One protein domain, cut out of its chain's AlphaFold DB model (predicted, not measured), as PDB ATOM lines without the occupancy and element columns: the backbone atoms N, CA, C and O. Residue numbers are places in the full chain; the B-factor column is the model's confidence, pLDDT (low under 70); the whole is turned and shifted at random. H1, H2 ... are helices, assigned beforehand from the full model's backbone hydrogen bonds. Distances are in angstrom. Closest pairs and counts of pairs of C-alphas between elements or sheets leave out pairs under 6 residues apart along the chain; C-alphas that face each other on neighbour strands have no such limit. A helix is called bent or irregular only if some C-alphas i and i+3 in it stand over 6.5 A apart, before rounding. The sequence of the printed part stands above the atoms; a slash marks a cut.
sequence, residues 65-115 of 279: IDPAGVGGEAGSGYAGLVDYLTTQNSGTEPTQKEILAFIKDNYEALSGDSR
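Overview. This is residues 65 to 115 of the 279 residues of the protein "Type I secretion C-terminal target domain-containing protein" of Halomonas sp. YLB-10 (UniProt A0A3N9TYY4). Two longer helices, H2 and H3, cross nearly at right angles with a gap between them, and two short helices, H1 and H4, meet each other at one end, H1 packing on H2. The link of residues 89 to 95 joins H2 to H3 at the other end, and after H4 the last residues, 112 to 115, trail away from the body. The printed part has 51 residues with four named helices, in the order H1, H2, H3, H4, and no named strand; the class is all helix, with 31 of the 51 residues in the helices. The whole is compact, with a radius of gyration of the C-alphas of 10.1 A, yet elongated in outline, spanning 31 by 19 by 13 A.

Arrangement. H1, residues 67 to 70, touches H2, residues 77 to 88; their closest C-alphas are those of Pro 67 and Leu 81, 5.2 A apart. H2 and H3, residues 96 to 105, are close but not clearly touching, the closest C-alphas being those of Val 82 and Ile 99 at 7.1 A. Their lines are about perpendicular, at 82 degrees. H3 and H4, residues 107 to 111, are also close but not clearly touching; the closest C-alphas, of Ile 103 and Leu 110, are 7.2 A apart. H4 touches H1, with the C-alphas of Gly 69 and Ala 109 closest at 4.6 A. H1 and H3 are apart, and so are H2 and H4. In H2, H3 and H4 every pair of O of residue i and N of residue i+4 is within hydrogen-bond range. H1 is too short for such a pair, but its one pair of O of residue i and N of residue i+3 is within range.

Along the chain. H1 begins at C-alpha 67, at (27.347, 10.508, 45.630), and has four residues. H2, the longest helix with 12 residues, measures 16.7 A from first to last C-alpha, from (25.177, 13.199, 51.054) to (18.816, 8.847, 36.202). H3 has 10 residues and measures 14.2 A. H4, five residues, ends at C-alpha 111, at (31.715, 5.504, 50.899). No helix is bent.

Size, cuts and confidence. The two C-alphas farthest apart are those of Ser 90 and Arg 115, at 31.3 A, while the first and last printed C-alphas, of Ile 65 and Arg 115, are 10.6 A apart. The printed part has no cut. The link from H3 to H4 is tight, with one residue; those from H1 to H2 and from H2 to H3 are short, with six and seven residues. The mean pLDDT of the printed part is 79.0, and residues 75, 100 and 111 to 115 are under 70, where the model's confidence is low.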
ATOM      1  N   ILE A  65      27.643   9.297  53.234       76.38
ATOM      2  CA  ILE A  65      27.825   8.873  51.836       76.38
ATOM      3  C   ILE A  65      28.192  10.038  50.893       76.38
ATOM      4  O   ILE A  65      27.666  11.151  51.000       76.38
ATOM      5  N   ASP A  66      29.054   9.783  49.915       78.38
ATOM      6  CA  ASP A  66      29.460  10.696  48.855       78.38
ATOM      7  C   ASP A  66      28.949  10.232  47.475       78.38
ATOM      8  O   ASP A  66      29.539   9.365  46.829       78.38
ATOM      9  N   PRO A  67      27.876  10.849  46.947       80.81
ATOM     10  CA  PRO A  67      27.347  10.508  45.630       80.81
ATOM     11  C   PRO A  67      28.324  10.757  44.474       80.81
ATOM     12  O   PRO A  67      28.033  10.338  43.353       80.81
ATOM     13  N   ALA A  68      29.458  11.435  44.694       81.75
ATOM     14  CA  ALA A  68      30.442  11.696  43.644       81.75
ATOM     15  C   ALA A  68      30.907  10.422  42.931       81.75
ATOM     16  O   ALA A  68      31.047  10.439  41.706       81.75
ATOM     17  N   GLY A  69      31.123   9.325  43.665       78.12
ATOM     18  CA  GLY A  69      31.668   8.100  43.077       78.12
ATOM     19  C   GLY A  69      30.707   7.399  42.118       78.12
ATOM     20  O   GLY A  69      31.148   6.702  41.209       78.12
ATOM     21  N   VAL A  70      29.405   7.685  42.209       83.00
ATOM     22  CA  VAL A  70      28.404   7.224  41.232       83.00
ATOM     23  C   VAL A  70      28.073   8.277  40.166       83.00
ATOM     24  O   VAL A  70      27.209   8.064  39.314       83.00
ATOM     25  N   GLY A  71      28.767   9.419  40.164       81.94
ATOM     26  CA  GLY A  71      28.540  10.531  39.234       81.94
ATOM     27  C   GLY A  71      27.516  11.568  39.711       81.94
ATOM     28  O   GLY A  71      27.042  12.371  38.903       81.94
ATOM     29  N   GLY A  72      27.161  11.548  40.996       80.94
ATOM     30  CA  GLY A  72      26.411  12.599  41.681       80.94
ATOM     31  C   GLY A  72      27.284  13.791  42.092       80.94
ATOM     32  O   GLY A  72      28.461  13.886  41.746       80.94
ATOM     33  N   GLU A  73      26.696  14.746  42.813       79.19
ATOM     34  CA  GLU A  73      27.425  15.919  43.311       79.19
ATOM     35  C   GLU A  73      28.226  15.568  44.573       79.19
ATOM     36  O   GLU A  73      27.686  14.985  45.511       79.19
ATOM     37  N   ALA A  74      29.506  15.937  44.617       75.38
ATOM     38  CA  ALA A  74      30.373  15.594  45.738       75.38
ATOM     39  C   ALA A  74      29.951  16.259  47.053       75.38
ATOM     40  O   ALA A  74      29.571  17.431  47.075       75.38
ATOM     41  N   GLY A  75      30.022  15.508  48.154       68.62
ATOM     42  CA  GLY A  75      29.704  16.010  49.500       68.62
ATOM     43  C   GLY A  75      28.224  16.343  49.730       68.62
ATOM     44  O   GLY A  75      27.864  16.896  50.769       68.62
ATOM     45  N   SER A  76      27.350  16.000  48.784       76.56
ATOM     46  CA  SER A  76      25.908  16.267  48.856       76.56
ATOM     47  C   SER A  76      25.136  15.268  49.731       76.56
ATOM     48  O   SER A  76      23.963  15.498  50.049       76.56
ATOM     49  N   GLY A  77      25.784  14.180  50.162       76.75
ATOM     50  CA  GLY A  77      25.177  13.199  51.054       76.75
ATOM     51  C   GLY A  77      24.042  12.417  50.401       76.75
ATOM     52  O   GLY A  77      23.826  12.446  49.190       76.75
ATOM     53  N   TYR A  78      23.227  11.790  51.243       77.00
ATOM     54  CA  TYR A  78      22.009  11.101  50.817       77.00
ATOM     55  C   TYR A  78      21.079  11.973  49.962       77.00
ATOM     56  O   TYR A  78      20.503  11.500  48.987       77.00
ATOM     57  N   ALA A  79      20.957  13.267  50.276       78.25
ATOM     58  CA  ALA A  79      20.097  14.172  49.516       78.25
ATOM     59  C   ALA A  79      20.541  14.298  48.050       78.25
ATOM     60  O   ALA A  79      19.704  14.226  47.150       78.25
ATOM     61  N   GLY A  80      21.844  14.429  47.797       82.12
ATOM     62  CA  GLY A  80      22.329  14.467  46.422       82.12
ATOM     63  C   GLY A  80      22.339  13.109  45.734       82.12
ATOM     64  O   GLY A  80      22.213  13.066  44.512       82.12
ATOM     65  N   LEU A  81      22.379  11.998  46.482       83.06
ATOM     66  CA  LEU A  81      22.122  10.678  45.902       83.06
ATOM     67  C   LEU A  81      20.687  10.583  45.372       83.06
ATOM     68  O   LEU A  81      20.473  10.130  44.249       83.06
ATOM     69  N   VAL A  82      19.700  11.050  46.141       84.88
ATOM     70  CA  VAL A  82      18.297  11.077  45.698       84.88
ATOM     71  C   VAL A  82      18.132  11.952  44.456       84.88
ATOM     72  O   VAL A  82      17.457  11.537  43.510       84.88
ATOM     73  N   ASP A  83      18.777  13.119  44.402       86.31
ATOM     74  CA  ASP A  83      18.746  13.994  43.222       86.31
ATOM     75  C   ASP A  83      19.419  13.344  41.999       86.31
ATOM     76  O   ASP A  83      18.885  13.402  40.880       86.31
ATOM     77  N   TYR A  84      20.554  12.667  42.201       89.31
ATOM     78  CA  TYR A  84      21.238  11.896  41.163       89.31
ATOM     79  C   TYR A  84      20.331  10.788  40.614       89.31
ATOM     80  O   TYR A  84      20.078  10.741  39.408       89.31
ATOM     81  N   LEU A  85      19.766   9.949  41.482       90.12
ATOM     82  CA  LEU A  85      18.893   8.844  41.084       90.12
ATOM     83  C   LEU A  85      17.598   9.331  40.437       90.12
ATOM     84  O   LEU A  85      17.143   8.751  39.453       90.12
ATOM     85  N   THR A  86      17.034  10.438  40.917       89.81
ATOM     86  CA  THR A  86      15.882  11.091  40.279       89.81
ATOM     87  C   THR A  86      16.224  11.518  38.855       89.81
ATOM     88  O   THR A  86      15.422  11.335  37.937       89.81
ATOM     89  N   THR A  87      17.430  12.049  38.639       90.56
ATOM     90  CA  THR A  87      17.918  12.428  37.307       90.56
ATOM     91  C   THR A  87      18.102  11.203  36.410       90.56
ATOM     92  O   THR A  87      17.638  11.220  35.267       90.56
ATOM     93  N   GLN A  88      18.689  10.118  36.929       91.62
ATOM     94  CA  GLN A  88      18.816   8.847  36.202       91.62
ATOM     95  C   GLN A  88      17.445   8.243  35.857       91.62
ATOM     96  O   GLN A  88      17.247   7.715  34.764       91.62
ATOM     97  N   ASN A  89      16.454   8.410  36.734       91.06
ATOM     98  CA  ASN A  89      15.084   7.928  36.554       91.06
ATOM     99  C   ASN A  89      14.171   8.937  35.824       91.06
ATOM    100  O   ASN A  89      12.968   9.040  36.082       91.06
ATOM    101  N   SER A  90      14.741   9.720  34.899       90.88
ATOM    102  CA  SER A  90      14.002  10.664  34.041       90.88
ATOM    103  C   SER A  90      13.129  11.673  34.811       90.88
ATOM    104  O   SER A  90      12.058  12.068  34.345       90.88
ATOM    105  N   GLY A  91      13.574  12.097  35.994       86.94
ATOM    106  CA  GLY A  91      12.881  13.056  36.858       86.94
ATOM    107  C   GLY A  91      11.821  12.446  37.780       86.94
ATOM    108  O   GLY A  91      11.085  13.198  38.425       86.94
ATOM    109  N   THR A  92      11.705  11.118  37.835       91.69
ATOM    110  CA  THR A  92      10.835  10.423  38.793       91.69
ATOM    111  C   THR A  92      11.622  10.124  40.060       91.69
ATOM    112  O   THR A  92      12.650   9.456  40.001       91.69
ATOM    113  N   GLU A  93      11.138  10.617  41.197       86.81
ATOM    114  CA  GLU A  93      11.766  10.365  42.494       86.81
ATOM    115  C   GLU A  93      11.772   8.852  42.780       86.81
ATOM    116  O   GLU A  93      10.707   8.223  42.700       86.81
ATOM    117  N   PRO A  94      12.944   8.249  43.049       87.81
ATOM    118  CA  PRO A  94      13.043   6.830  43.348       87.81
ATOM    119  C   PRO A  94      12.349   6.519  44.674       87.81
ATOM    120  O   PRO A  94      12.310   7.322  45.609       87.81
ATOM    121  N   THR A  95      11.788   5.322  44.768       83.62
ATOM    122  CA  THR A  95      11.255   4.811  46.026       83.62
ATOM    123  C   THR A  95      12.385   4.561  47.019       83.62
ATOM    124  O   THR A  95      13.521   4.293  46.638       83.62
ATOM    125  N   GLN A  96      12.055   4.555  48.313       70.19
ATOM    126  CA  GLN A  96      13.007   4.190  49.365       70.19
ATOM    127  C   GLN A  96      13.677   2.835  49.081       70.19
ATOM    128  O   GLN A  96      14.882   2.704  49.232       70.19
ATOM    129  N   LYS A  97      12.915   1.854  48.579       73.19
ATOM    130  CA  LYS A  97      13.444   0.540  48.201       73.19
ATOM    131  C   LYS A  97      14.461   0.610  47.055       73.19
ATOM    132  O   LYS A  97      15.446  -0.114  47.086       73.19
ATOM    133  N   GLU A  98      14.221   1.446  46.048       81.81
ATOM    134  CA  GLU A  98      15.146   1.622  44.917       81.81
ATOM    135  C   GLU A  98      16.419   2.357  45.337       81.81
ATOM    136  O   GLU A  98      17.498   1.977  44.898       81.81
ATOM    137  N   ILE A  99      16.307   3.363  46.211       78.94
ATOM    138  CA  ILE A  99      17.475   4.060  46.767       78.94
ATOM    139  C   ILE A  99      18.328   3.082  47.573       78.94
ATOM    140  O   ILE A  99      19.534   3.033  47.379       78.94
ATOM    141  N   LEU A 100      17.705   2.275  48.435       69.62
ATOM    142  CA  LEU A 100      18.417   1.306  49.267       69.62
ATOM    143  C   LEU A 100      19.115   0.229  48.446       69.62
ATOM    144  O   LEU A 100      20.285  -0.043  48.680       69.62
ATOM    145  N   ALA A 101      18.420  -0.339  47.457       76.75
ATOM    146  CA  ALA A 101      19.032  -1.290  46.537       76.75
ATOM    147  C   ALA A 101      20.216  -0.658  45.792       76.75
ATOM    148  O   ALA A 101      21.260  -1.278  45.654       76.75
ATOM    149  N   PHE A 102      20.086   0.604  45.370       84.62
ATOM    150  CA  PHE A 102      21.186   1.306  44.726       84.62
ATOM    151  C   PHE A 102      22.369   1.530  45.671       84.62
ATOM    152  O   PHE A 102      23.503   1.336  45.247       84.62
ATOM    153  N   ILE A 103      22.132   1.934  46.925       78.81
ATOM    154  CA  ILE A 103      23.227   2.122  47.883       78.81
ATOM    155  C   ILE A 103      23.937   0.797  48.132       78.81
ATOM    156  O   ILE A 103      25.155   0.767  48.026       78.81
ATOM    157  N   LYS A 104      23.188  -0.288  48.358       72.69
ATOM    158  CA  LYS A 104      23.739  -1.639  48.506       72.69
ATOM    159  C   LYS A 104      24.678  -1.999  47.359       72.69
ATOM    160  O   LYS A 104      25.818  -2.380  47.579       72.69
ATOM    161  N   ASP A 105      24.196  -1.829  46.131       81.81
ATOM    162  CA  ASP A 105      24.922  -2.244  44.932       81.81
ATOM    163  C   ASP A 105      26.097  -1.310  44.579       81.81
ATOM    164  O   ASP A 105      26.882  -1.626  43.688       81.81
ATOM    165  N   ASN A 106      26.194  -0.130  45.206       81.50
ATOM    166  CA  ASN A 106      27.190   0.896  44.871       81.50
ATOM    167  C   ASN A 106      27.914   1.438  46.108       81.50
ATOM    168  O   ASN A 106      28.475   2.533  46.039       81.50
ATOM    169  N   TYR A 107      27.885   0.719  47.233       74.44
ATOM    170  CA  TYR A 107      28.354   1.267  48.498       74.44
ATOM    171  C   TYR A 107      29.827   1.679  48.439       74.44
ATOM    172  O   TYR A 107      30.132   2.801  48.817       74.44
ATOM    173  N   GLU A 108      30.710   0.859  47.866       71.75
ATOM    174  CA  GLU A 108      32.138   1.190  47.701       71.75
ATOM    175  C   GLU A 108      32.362   2.524  46.965       71.75
ATOM    176  O   GLU A 108      33.246   3.313  47.289       71.75
ATOM    177  N   ALA A 109      31.529   2.819  45.962       79.31
ATOM    178  CA  ALA A 109      31.594   4.085  45.239       79.31
ATOM    179  C   ALA A 109      30.988   5.247  46.046       79.31
ATOM    180  O   ALA A 109      31.301   6.410  45.793       79.31
ATOM    181  N   LEU A 110      30.093   4.949  46.985       75.00
ATOM    182  CA  LEU A 110      29.398   5.916  47.826       75.00
ATOM    183  C   LEU A 110      30.104   6.175  49.159       75.00
ATOM    184  O   LEU A 110      29.848   7.217  49.745       75.00
ATOM    185  N   SER A 111      30.964   5.290  49.655       69.00
ATOM    186  CA  SER A 111      31.715   5.504  50.899       69.00
ATOM    187  C   SER A 111      32.814   6.549  50.727       69.00
ATOM    188  O   SER A 111      33.126   7.274  51.663       69.00
ATOM    189  N   GLY A 112      33.315   6.729  49.502       62.75
ATOM    190  CA  GLY A 112      34.298   7.758  49.188       62.75
ATOM    191  C   GLY A 112      35.620   7.491  49.903       62.75
ATOM    192  O   GLY A 112      35.906   8.141  50.901       62.75
ATOM    193  N   ASP A 113      36.413   6.586  49.322       56.66
ATOM    194  CA  ASP A 113      37.765   6.075  49.658       56.66
ATOM    195  C   ASP A 113      38.862   7.145  49.924       56.66
ATOM    196  O   ASP A 113      39.983   7.092  49.432       56.66
ATOM    197  N   SER A 114      38.544   8.270  50.558       52.88
ATOM    198  CA  SER A 114      39.442   9.427  50.672       52.88
ATOM    199  C   SER A 114      39.211  10.276  51.919       52.88
ATOM    200  O   SER A 114      39.823  11.343  52.043       52.88
ATOM    201  N   ARG A 115      38.333   9.853  52.832       56.75
ATOM    202  CA  ARG A 115      38.040  10.575  54.072       56.75
ATOM    203  C   ARG A 115      38.642   9.858  55.275       56.75
ATOM    204  O   ARG A 115      37.942   9.292  56.092       56.75
TER     205      ARG A 115